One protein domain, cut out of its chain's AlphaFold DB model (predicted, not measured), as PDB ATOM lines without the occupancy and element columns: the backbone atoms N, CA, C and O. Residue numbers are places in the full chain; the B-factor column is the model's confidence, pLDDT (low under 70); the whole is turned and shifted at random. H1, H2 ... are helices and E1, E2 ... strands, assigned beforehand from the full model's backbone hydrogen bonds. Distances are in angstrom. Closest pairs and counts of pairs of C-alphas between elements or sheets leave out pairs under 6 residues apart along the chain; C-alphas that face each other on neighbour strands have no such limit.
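What this domain is: This is residues 492 to 559 of the 1076 residues of the protein "Type I polyketide synthase" of Streptomyces sp. SID8361 (UniProt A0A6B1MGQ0). A small three-stranded sheet is covered on one face by two helices, H3 and the shorter H1, which lies side by side with residues 542 to 546 of H3 and runs the opposite way. A third short helix, H2, sits by the E1 edge and only grazes the sheet. The 68 printed residues include three named helices and three named strands, in the order E1 H1 H2 E2 H3 E3; the sheet runs E1 E2 E3, all antiparallel, and the class is mixed. The whole is compact and rounded, with a radius of gyration of the C-alphas of 10.4 A and spans of 25 by 23 by 18 A.

Where its parts are: E1, residues 493 to 498, begins with C-alpha 493 at (229.925, 192.281, 164.468) and is 16.6 A long. E2, residues 526 to 531, measures 17.2 A, and E3, residues 557 to 559, ends with C-alpha 559 at (217.671, 197.488, 162.941). H3, residues 535 to 547, measures 18.6 A; H1 holds residues 501 to 508 and H2 residues 512 to 517.

How they stand to each other: E1 and E2 are antiparallel, with N 496 and O 528 2.9 A apart. E2 and E3 are antiparallel, with N 529 and O 558 2.8 A apart. H1 and H3 are on the same face, at heights over the sheet of 8.1 A and 9.4 A. They touch at a shallow tilt of 22 degrees, closest at the C-alphas of Ala 505 and Val 545, 6.2 A. H2 is close to H1 but not clearly touching, closest at the C-alphas of Leu 508 and Val 515, 6.2 A. Every O i to N i+4 pair is within hydrogen-bond range in H1, H2 and H3.

The domain as a whole: The C-alphas farthest apart, of Ala 523 and Lys 536, are 27.1 A apart. The printed part has no cut and no long link. Residues 521 to 523 have pLDDT under 70.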
ATOM      1  N   ARG A 492     233.876 192.825 167.142       86.31
ATOM      2  CA  ARG A 492     232.996 191.747 166.687       86.31
ATOM      3  C   ARG A 492     231.689 192.332 166.180       86.31
ATOM      4  O   ARG A 492     231.064 193.144 166.859       86.31
ATOM      5  N   VAL A 493     231.222 191.872 165.024       90.56
ATOM      6  CA  VAL A 493     229.925 192.281 164.468       90.56
ATOM      7  C   VAL A 493     228.964 191.108 164.496       90.56
ATOM      8  O   VAL A 493     229.234 190.065 163.908       90.56
ATOM      9  N   LEU A 494     227.828 191.297 165.164       92.50
ATOM     10  CA  LEU A 494     226.688 190.398 165.071       92.50
ATOM     11  C   LEU A 494     225.761 190.900 163.963       92.50
ATOM     12  O   LEU A 494     225.219 192.001 164.059       92.50
ATOM     13  N   ALA A 495     225.578 190.083 162.931       92.62
ATOM     14  CA  ALA A 495     224.698 190.358 161.802       92.62
ATOM     15  C   ALA A 495     223.631 189.258 161.727       92.62
ATOM     16  O   ALA A 495     223.944 188.108 161.424       92.62
ATOM     17  N   LEU A 496     222.381 189.614 162.023       92.81
ATOM     18  CA  LEU A 496     221.232 188.710 162.004       92.81
ATOM     19  C   LEU A 496     220.209 189.177 160.973       92.81
ATOM     20  O   LEU A 496     219.887 190.362 160.906       92.81
ATOM     21  N   ALA A 497     219.672 188.249 160.194       90.75
ATOM     22  CA  ALA A 497     218.642 188.530 159.209       90.75
ATOM     23  C   ALA A 497     217.555 187.449 159.220       90.75
ATOM     24  O   ALA A 497     217.836 186.264 159.414       90.75
ATOM     25  N   ALA A 498     216.312 187.875 159.012       90.44
ATOM     26  CA  ALA A 498     215.137 187.018 158.917       90.44
ATOM     27  C   ALA A 498     214.093 187.634 157.973       90.44
ATOM     28  O   ALA A 498     214.176 188.809 157.612       90.44
ATOM     29  N   ASP A 499     213.098 186.849 157.566       87.56
ATOM     30  CA  ASP A 499     212.064 187.322 156.632       87.56
ATOM     31  C   ASP A 499     211.048 188.271 157.284       87.56
ATOM     32  O   ASP A 499     210.388 189.043 156.589       87.56
ATOM     33  N   THR A 500     210.944 188.229 158.615       88.50
ATOM     34  CA  THR A 500     209.990 189.010 159.417       88.50
ATOM     35  C   THR A 500     210.612 189.449 160.751       88.50
ATOM     36  O   THR A 500     211.432 188.694 161.295       88.50
ATOM     37  N   PRO A 501     210.190 190.584 161.343       89.56
ATOM     38  CA  PRO A 501     210.603 191.001 162.687       89.56
ATOM     39  C   PRO A 501     210.332 189.967 163.782       89.56
ATOM     40  O   PRO A 501     211.143 189.826 164.693       89.56
ATOM     41  N   GLU A 502     209.242 189.207 163.680       90.00
ATOM     42  CA  GLU A 502     208.854 188.175 164.647       90.00
ATOM     43  C   GLU A 502     209.888 187.045 164.669       90.00
ATOM     44  O   GLU A 502     210.421 186.700 165.722       90.00
ATOM     45  N   ARG A 503     210.271 186.544 163.490       89.81
ATOM     46  CA  ARG A 503     211.329 185.534 163.365       89.81
ATOM     47  C   ARG A 503     212.686 186.040 163.857       89.81
ATOM     48  O   ARG A 503     213.446 185.285 164.462       89.81
ATOM     49  N   LEU A 504     213.002 187.316 163.631       91.81
ATOM     50  CA  LEU A 504     214.215 187.920 164.185       91.81
ATOM     51  C   LEU A 504     214.149 188.023 165.721       91.81
ATOM     52  O   LEU A 504     215.159 187.817 166.394       91.81
ATOM     53  N   ALA A 505     212.972 188.305 166.286       92.25
ATOM     54  CA  ALA A 505     212.754 188.319 167.730       92.25
ATOM     55  C   ALA A 505     212.924 186.922 168.351       92.25
ATOM     56  O   ALA A 505     213.525 186.813 169.417       92.25
ATOM     57  N   GLU A 506     212.470 185.863 167.672       90.75
ATOM     58  CA  GLU A 506     212.696 184.471 168.089       90.75
ATOM     59  C   GLU A 506     214.189 184.125 168.145       90.75
ATOM     60  O   GLU A 506     214.644 183.544 169.128       90.75
ATOM     61  N   LEU A 507     214.972 184.535 167.138       89.50
ATOM     62  CA  LEU A 507     216.430 184.347 167.148       89.50
ATOM     63  C   LEU A 507     217.086 185.057 168.339       89.50
ATOM     64  O   LEU A 507     218.009 184.530 168.952       89.50
ATOM     65  N   LEU A 508     216.591 186.243 168.697       91.62
ATOM     66  CA  LEU A 508     217.094 187.018 169.832       91.62
ATOM     67  C   LEU A 508     216.595 186.525 171.197       91.62
ATOM     68  O   LEU A 508     217.106 186.994 172.217       91.62
ATOM     69  N   ALA A 509     215.602 185.632 171.242       90.88
ATOM     70  CA  ALA A 509     215.059 185.091 172.488       90.88
ATOM     71  C   ALA A 509     215.996 184.067 173.151       90.88
ATOM     72  O   ALA A 509     215.862 183.815 174.347       90.88
ATOM     73  N   ALA A 510     216.955 183.513 172.399       88.62
ATOM     74  CA  ALA A 510     218.013 182.665 172.934       88.62
ATOM     75  C   ALA A 510     218.938 183.430 173.906       88.62
ATOM     76  O   ALA A 510     218.957 184.671 173.954       88.62
ATOM     77  N   ASP A 511     219.718 182.681 174.687       90.06
ATOM     78  CA  ASP A 511     220.712 183.250 175.595       90.06
ATOM     79  C   ASP A 511     221.815 184.010 174.830       90.06
ATOM     80  O   ASP A 511     222.078 183.769 173.649       90.06
ATOM     81  N   ASP A 512     222.473 184.957 175.506       88.56
ATOM     82  CA  ASP A 512     223.448 185.858 174.879       88.56
ATOM     83  C   ASP A 512     224.634 185.121 174.224       88.56
ATOM     84  O   ASP A 512     225.190 185.638 173.252       88.56
ATOM     85  N   ALA A 513     225.037 183.943 174.720       78.88
ATOM     86  CA  ALA A 513     226.140 183.183 174.132       78.88
ATOM     87  C   ALA A 513     225.716 182.562 172.795       78.88
ATOM     88  O   ALA A 513     226.429 182.713 171.802       78.88
ATOM     89  N   THR A 514     224.522 181.968 172.750       84.50
ATOM     90  CA  THR A 514     223.921 181.429 171.523       84.50
ATOM     91  C   THR A 514     223.667 182.522 170.484       84.50
ATOM     92  O   THR A 514     224.012 182.369 169.311       84.50
ATOM     93  N   VAL A 515     223.123 183.673 170.894       83.94
ATOM     94  CA  VAL A 515     222.854 184.792 169.973       83.94
ATOM     95  C   VAL A 515     224.145 185.294 169.317       83.94
ATOM     96  O   VAL A 515     224.150 185.587 168.125       83.94
ATOM     97  N   ARG A 516     225.257 185.358 170.059       84.56
ATOM     98  CA  ARG A 516     226.556 185.824 169.540       84.56
ATOM     99  C   ARG A 516     227.197 184.887 168.518       84.56
ATOM    100  O   ARG A 516     228.016 185.354 167.732       84.56
ATOM    101  N   THR A 517     226.865 183.600 168.540       81.00
ATOM    102  CA  THR A 517     227.399 182.593 167.606       81.00
ATOM    103  C   THR A 517     226.424 182.252 166.481       81.00
ATOM    104  O   THR A 517     226.779 181.515 165.562       81.00
ATOM    105  N   THR A 518     225.206 182.797 166.522       80.69
ATOM    106  CA  THR A 518     224.170 182.552 165.517       80.69
ATOM    107  C   THR A 518     224.575 183.141 164.166       80.69
ATOM    108  O   THR A 518     224.891 184.324 164.056       80.69
ATOM    109  N   VAL A 519     224.516 182.314 163.121       78.25
ATOM    110  CA  VAL A 519     224.778 182.714 161.733       78.25
ATOM    111  C   VAL A 519     223.485 182.601 160.932       78.25
ATOM    112  O   VAL A 519     222.869 181.539 160.883       78.25
ATOM    113  N   THR A 520     223.083 183.689 160.281       79.44
ATOM    114  CA  THR A 520     221.921 183.732 159.380       79.44
ATOM    115  C   THR A 520     222.353 184.037 157.947       79.44
ATOM    116  O   THR A 520     223.398 184.647 157.722       79.44
ATOM    117  N   GLY A 521     221.530 183.669 156.961       65.44
ATOM    118  CA  GLY A 521     221.752 184.069 155.567       65.44
ATOM    119  C   GLY A 521     221.681 185.591 155.380       65.44
ATOM    120  O   GLY A 521     220.957 186.274 156.097       65.44
ATOM    121  N   ARG A 522     222.417 186.142 154.404       68.44
ATOM    122  CA  ARG A 522     222.488 187.601 154.150       68.44
ATOM    123  C   ARG A 522     221.328 188.158 153.304       68.44
ATOM    124  O   ARG A 522     221.228 189.369 153.155       68.44
ATOM    125  N   ALA A 523     220.467 187.299 152.756       66.00
ATOM    126  CA  ALA A 523     219.471 187.666 151.742       66.00
ATOM    127  C   ALA A 523     218.089 188.073 152.294       66.00
ATOM    128  O   ALA A 523     217.230 188.492 151.524       66.00
ATOM    129  N   ALA A 524     217.854 187.970 153.605       79.56
ATOM    130  CA  ALA A 524     216.538 188.243 154.177       79.56
ATOM    131  C   ALA A 524     216.253 189.753 154.337       79.56
ATOM    132  O   ALA A 524     217.175 190.581 154.341       79.56
ATOM    133  N   ARG A 525     214.964 190.111 154.439       83.06
ATOM    134  CA  ARG A 525     214.482 191.507 154.400       83.06
ATOM    135  C   ARG A 525     214.684 192.240 155.718       83.06
ATOM    136  O   ARG A 525     215.173 193.361 155.720       83.06
ATOM    137  N   THR A 526     214.332 191.612 156.832       90.25
ATOM    138  CA  THR A 526     214.482 192.209 158.157       90.25
ATOM    139  C   THR A 526     215.884 191.926 158.680       90.25
ATOM    140  O   THR A 526     216.278 190.767 158.814       90.25
ATOM    141  N   ARG A 527     216.654 192.981 158.970       92.00
ATOM    142  CA  ARG A 527     218.078 192.877 159.328       92.00
ATOM    143  C   ARG A 527     218.385 193.616 160.626       92.00
ATOM    144  O   ARG A 527     217.809 194.667 160.916       92.00
ATOM    145  N   LEU A 528     219.316 193.061 161.393       94.62
ATOM    146  CA  LEU A 528     219.866 193.622 162.621       94.62
ATOM    147  C   LEU A 528     221.387 193.492 162.607       94.62
ATOM    148  O   LEU A 528     221.923 192.385 162.586       94.62
ATOM    149  N   GLY A 529     222.068 194.629 162.667       94.44
ATOM    150  CA  GLY A 529     223.509 194.728 162.843       94.44
ATOM    151  C   GLY A 529     223.855 195.303 164.215       94.44
ATOM    152  O   GLY A 529     223.320 196.337 164.618       94.44
ATOM    153  N   ILE A 530     224.763 194.655 164.942       94.88
ATOM    154  CA  ILE A 530     225.290 195.141 166.221       94.88
ATOM    155  C   ILE A 530     226.809 195.047 166.184       94.88
ATOM    156  O   ILE A 530     227.361 193.952 166.094       94.88
ATOM    157  N   VAL A 531     227.485 196.186 166.315       92.94
ATOM    158  CA  VAL A 531     228.933 196.198 166.560       92.94
ATOM    159  C   VAL A 531     229.155 196.013 168.058       92.94
ATOM    160  O   VAL A 531     228.472 196.642 168.868       92.94
ATOM    161  N   GLU A 532     230.088 195.144 168.437       91.12
ATOM    162  CA  GLU A 532     230.415 194.765 169.815       91.12
ATOM    163  C   GLU A 532     229.154 194.388 170.629       91.12
ATOM    164  O   GLU A 532     228.650 195.198 171.417       91.12
ATOM    165  N   PRO A 533     228.580 193.178 170.429       90.00
ATOM    166  CA  PRO A 533     227.282 192.760 170.976       90.00
ATOM    167  C   PRO A 533     227.315 192.467 172.491       90.00
ATOM    168  O   PRO A 533     227.095 191.345 172.960       90.00
ATOM    169  N   THR A 534     227.565 193.502 173.292       91.50
ATOM    170  CA  THR A 534     227.486 193.466 174.761       91.50
ATOM    171  C   THR A 534     226.066 193.145 175.239       91.50
ATOM    172  O   THR A 534     225.089 193.436 174.548       91.50
ATOM    173  N   ALA A 535     225.927 192.622 176.463       89.44
ATOM    174  CA  ALA A 535     224.615 192.317 177.054       89.44
ATOM    175  C   ALA A 535     223.665 193.535 177.038       89.44
ATOM    176  O   ALA A 535     222.481 193.422 176.724       89.44
ATOM    177  N   LYS A 536     224.201 194.743 177.277       92.62
ATOM    178  CA  LYS A 536     223.444 196.004 177.199       92.62
ATOM    179  C   LYS A 536     222.906 196.277 175.790       92.62
ATOM    180  O   LYS A 536     221.763 196.718 175.652       92.62
ATOM    181  N   ARG A 537     223.718 196.045 174.752       94.19
ATOM    182  CA  ARG A 537     223.324 196.255 173.350       94.19
ATOM    183  C   ARG A 537     222.339 195.192 172.879       94.19
ATOM    184  O   ARG A 537     221.338 195.556 172.275       94.19
ATOM    185  N   LEU A 538     222.541 193.929 173.254       94.69
ATOM    186  CA  LEU A 538     221.595 192.841 172.987       94.69
ATOM    187  C   LEU A 538     220.230 193.103 173.641       94.69
ATOM    188  O   LEU A 538     219.196 193.003 172.984       94.69
ATOM    189  N   ALA A 539     220.207 193.541 174.902       92.81
ATOM    190  CA  ALA A 539     218.969 193.918 175.584       92.81
ATOM    191  C   ALA A 539     218.250 195.096 174.900       92.81
ATOM    192  O   ALA A 539     217.020 195.125 174.828       92.81
ATOM    193  N   LEU A 540     218.996 196.082 174.391       93.50
ATOM    194  CA  LEU A 540     218.412 197.186 173.636       93.50
ATOM    195  C   LEU A 540     217.883 196.723 172.271       93.50
ATOM    196  O   LEU A 540     216.764 197.092 171.926       93.50
ATOM    197  N   ALA A 541     218.630 195.883 171.553       93.56
ATOM    198  CA  ALA A 541     218.222 195.312 170.273       93.56
ATOM    199  C   ALA A 541     216.922 194.508 170.406       93.56
ATOM    200  O   ALA A 541     215.972 194.790 169.681       93.56
ATOM    201  N   ARG A 542     216.815 193.623 171.409       94.31
ATOM    202  CA  ARG A 542     215.577 192.886 171.734       94.31
ATOM    203  C   ARG A 542     214.370 193.816 171.869       94.31
ATOM    204  O   ARG A 542     213.331 193.582 171.261       94.31
ATOM    205  N   ARG A 543     214.513 194.918 172.617       92.69
ATOM    206  CA  ARG A 543     213.433 195.908 172.789       92.69
ATOM    207  C   ARG A 543     213.066 196.630 171.494       92.69
ATOM    208  O   ARG A 543     211.908 197.002 171.341       92.69
ATOM    209  N   MET A 544     214.033 196.913 170.620       91.62
ATOM    210  CA  MET A 544     213.773 197.637 169.369       91.62
ATOM    211  C   MET A 544     213.118 196.734 168.329       91.62
ATOM    212  O   MET A 544     212.118 197.138 167.739       91.62
ATOM    213  N   VAL A 545     213.603 195.497 168.195       92.69
ATOM    214  CA  VAL A 545     212.999 194.479 167.327       92.69
ATOM    215  C   VAL A 545     211.558 194.201 167.755       92.69
ATOM    216  O   VAL A 545     210.661 194.270 166.923       92.69
ATOM    217  N   ALA A 546     211.299 194.037 169.057       90.44
ATOM    218  CA  ALA A 546     209.944 193.837 169.578       90.44
ATOM    219  C   ALA A 546     208.985 195.015 169.309       90.44
ATOM    220  O   ALA A 546     207.775 194.825 169.249       90.44
ATOM    221  N   LYS A 547     209.501 196.243 169.156       90.00
ATOM    222  CA  LYS A 547     208.693 197.424 168.804       90.00
ATOM    223  C   LYS A 547     208.471 197.575 167.297       90.00
ATOM    224  O   LYS A 547     207.688 198.442 166.914       90.00
ATOM    225  N   GLY A 548     209.192 196.822 166.463       87.19
ATOM    226  CA  GLY A 548     209.098 196.885 165.003       87.19
ATOM    227  C   GLY A 548     209.452 198.247 164.396       87.19
ATOM    228  O   GLY A 548     209.056 198.528 163.272       87.19
ATOM    229  N   ARG A 549     210.156 199.125 165.125       84.94
ATOM    230  CA  ARG A 549     210.535 200.463 164.636       84.94
ATOM    231  C   ARG A 549     211.993 200.478 164.183       84.94
ATOM    232  O   ARG A 549     212.826 199.956 164.928       84.94
ATOM    233  N   PRO A 550     212.319 201.118 163.043       89.94
ATOM    234  CA  PRO A 550     213.700 201.308 162.628       89.94
ATOM    235  C   PRO A 550     214.540 201.957 163.732       89.94
ATOM    236  O   PRO A 550     214.090 202.854 164.450       89.94
ATOM    237  N   TRP A 551     215.781 201.507 163.855       93.06
ATOM    238  CA  TRP A 551     216.761 202.029 164.795       93.06
ATOM    239  C   TRP A 551     218.086 202.192 164.062       93.06
ATOM    240  O   TRP A 551     218.704 201.202 163.693       93.06
ATOM    241  N   ARG A 552     218.522 203.431 163.821       90.62
ATOM    242  CA  ARG A 552     219.665 203.732 162.941       90.62
ATOM    243  C   ARG A 552     220.844 204.297 163.742       90.62
ATOM    244  O   ARG A 552     220.998 205.504 163.884       90.62
ATOM    245  N   GLY A 553     221.664 203.413 164.313       84.25
ATOM    246  CA  GLY A 553     223.023 203.711 164.787       84.25
ATOM    247  C   GLY A 553     223.199 204.110 166.250       84.25
ATOM    248  O   GLY A 553     224.324 204.094 166.758       84.25
ATOM    249  N   ARG A 554     222.128 204.404 166.996       88.81
ATOM    250  CA  ARG A 554     222.272 204.739 168.423       88.81
ATOM    251  C   ARG A 554     222.784 203.525 169.210       88.81
ATOM    252  O   ARG A 554     222.168 202.463 169.194       88.81
ATOM    253  N   ASN A 555     223.869 203.721 169.963       90.44
ATOM    254  CA  ASN A 555     224.611 202.670 170.677       90.44
ATOM    255  C   ASN A 555     225.239 201.589 169.774       90.44
ATOM    256  O   ASN A 555     225.423 200.474 170.255       90.44
ATOM    257  N   ASP A 556     225.591 201.911 168.526       94.19
ATOM    258  CA  ASP A 556     226.165 200.972 167.546       94.19
ATOM    259  C   ASP A 556     225.237 199.780 167.219       94.19
ATOM    260  O   ASP A 556     225.675 198.640 167.048       94.19
ATOM    261  N   ILE A 557     223.931 200.056 167.167       94.69
ATOM    262  CA  ILE A 557     222.882 199.104 166.795       94.69
ATOM    263  C   ILE A 557     222.163 199.654 165.569       94.69
ATOM    264  O   ILE A 557     221.779 200.827 165.556       94.69
ATOM    265  N   TRP A 558     221.928 198.796 164.585       95.81
ATOM    266  CA  TRP A 558     221.100 199.072 163.421       95.81
ATOM    267  C   TRP A 558     220.042 197.994 163.298       95.81
ATOM    268  O   TRP A 558     220.364 196.814 163.279       95.81
ATOM    269  N   PHE A 559     218.782 198.389 163.206       94.81
ATOM    270  CA  PHE A 559     217.671 197.488 162.941       94.81
ATOM    271  C   PHE A 559     216.728 198.158 161.961       94.81
ATOM    272  O   PHE A 559     216.354 199.315 162.164       94.81
TER     273      PHE A 559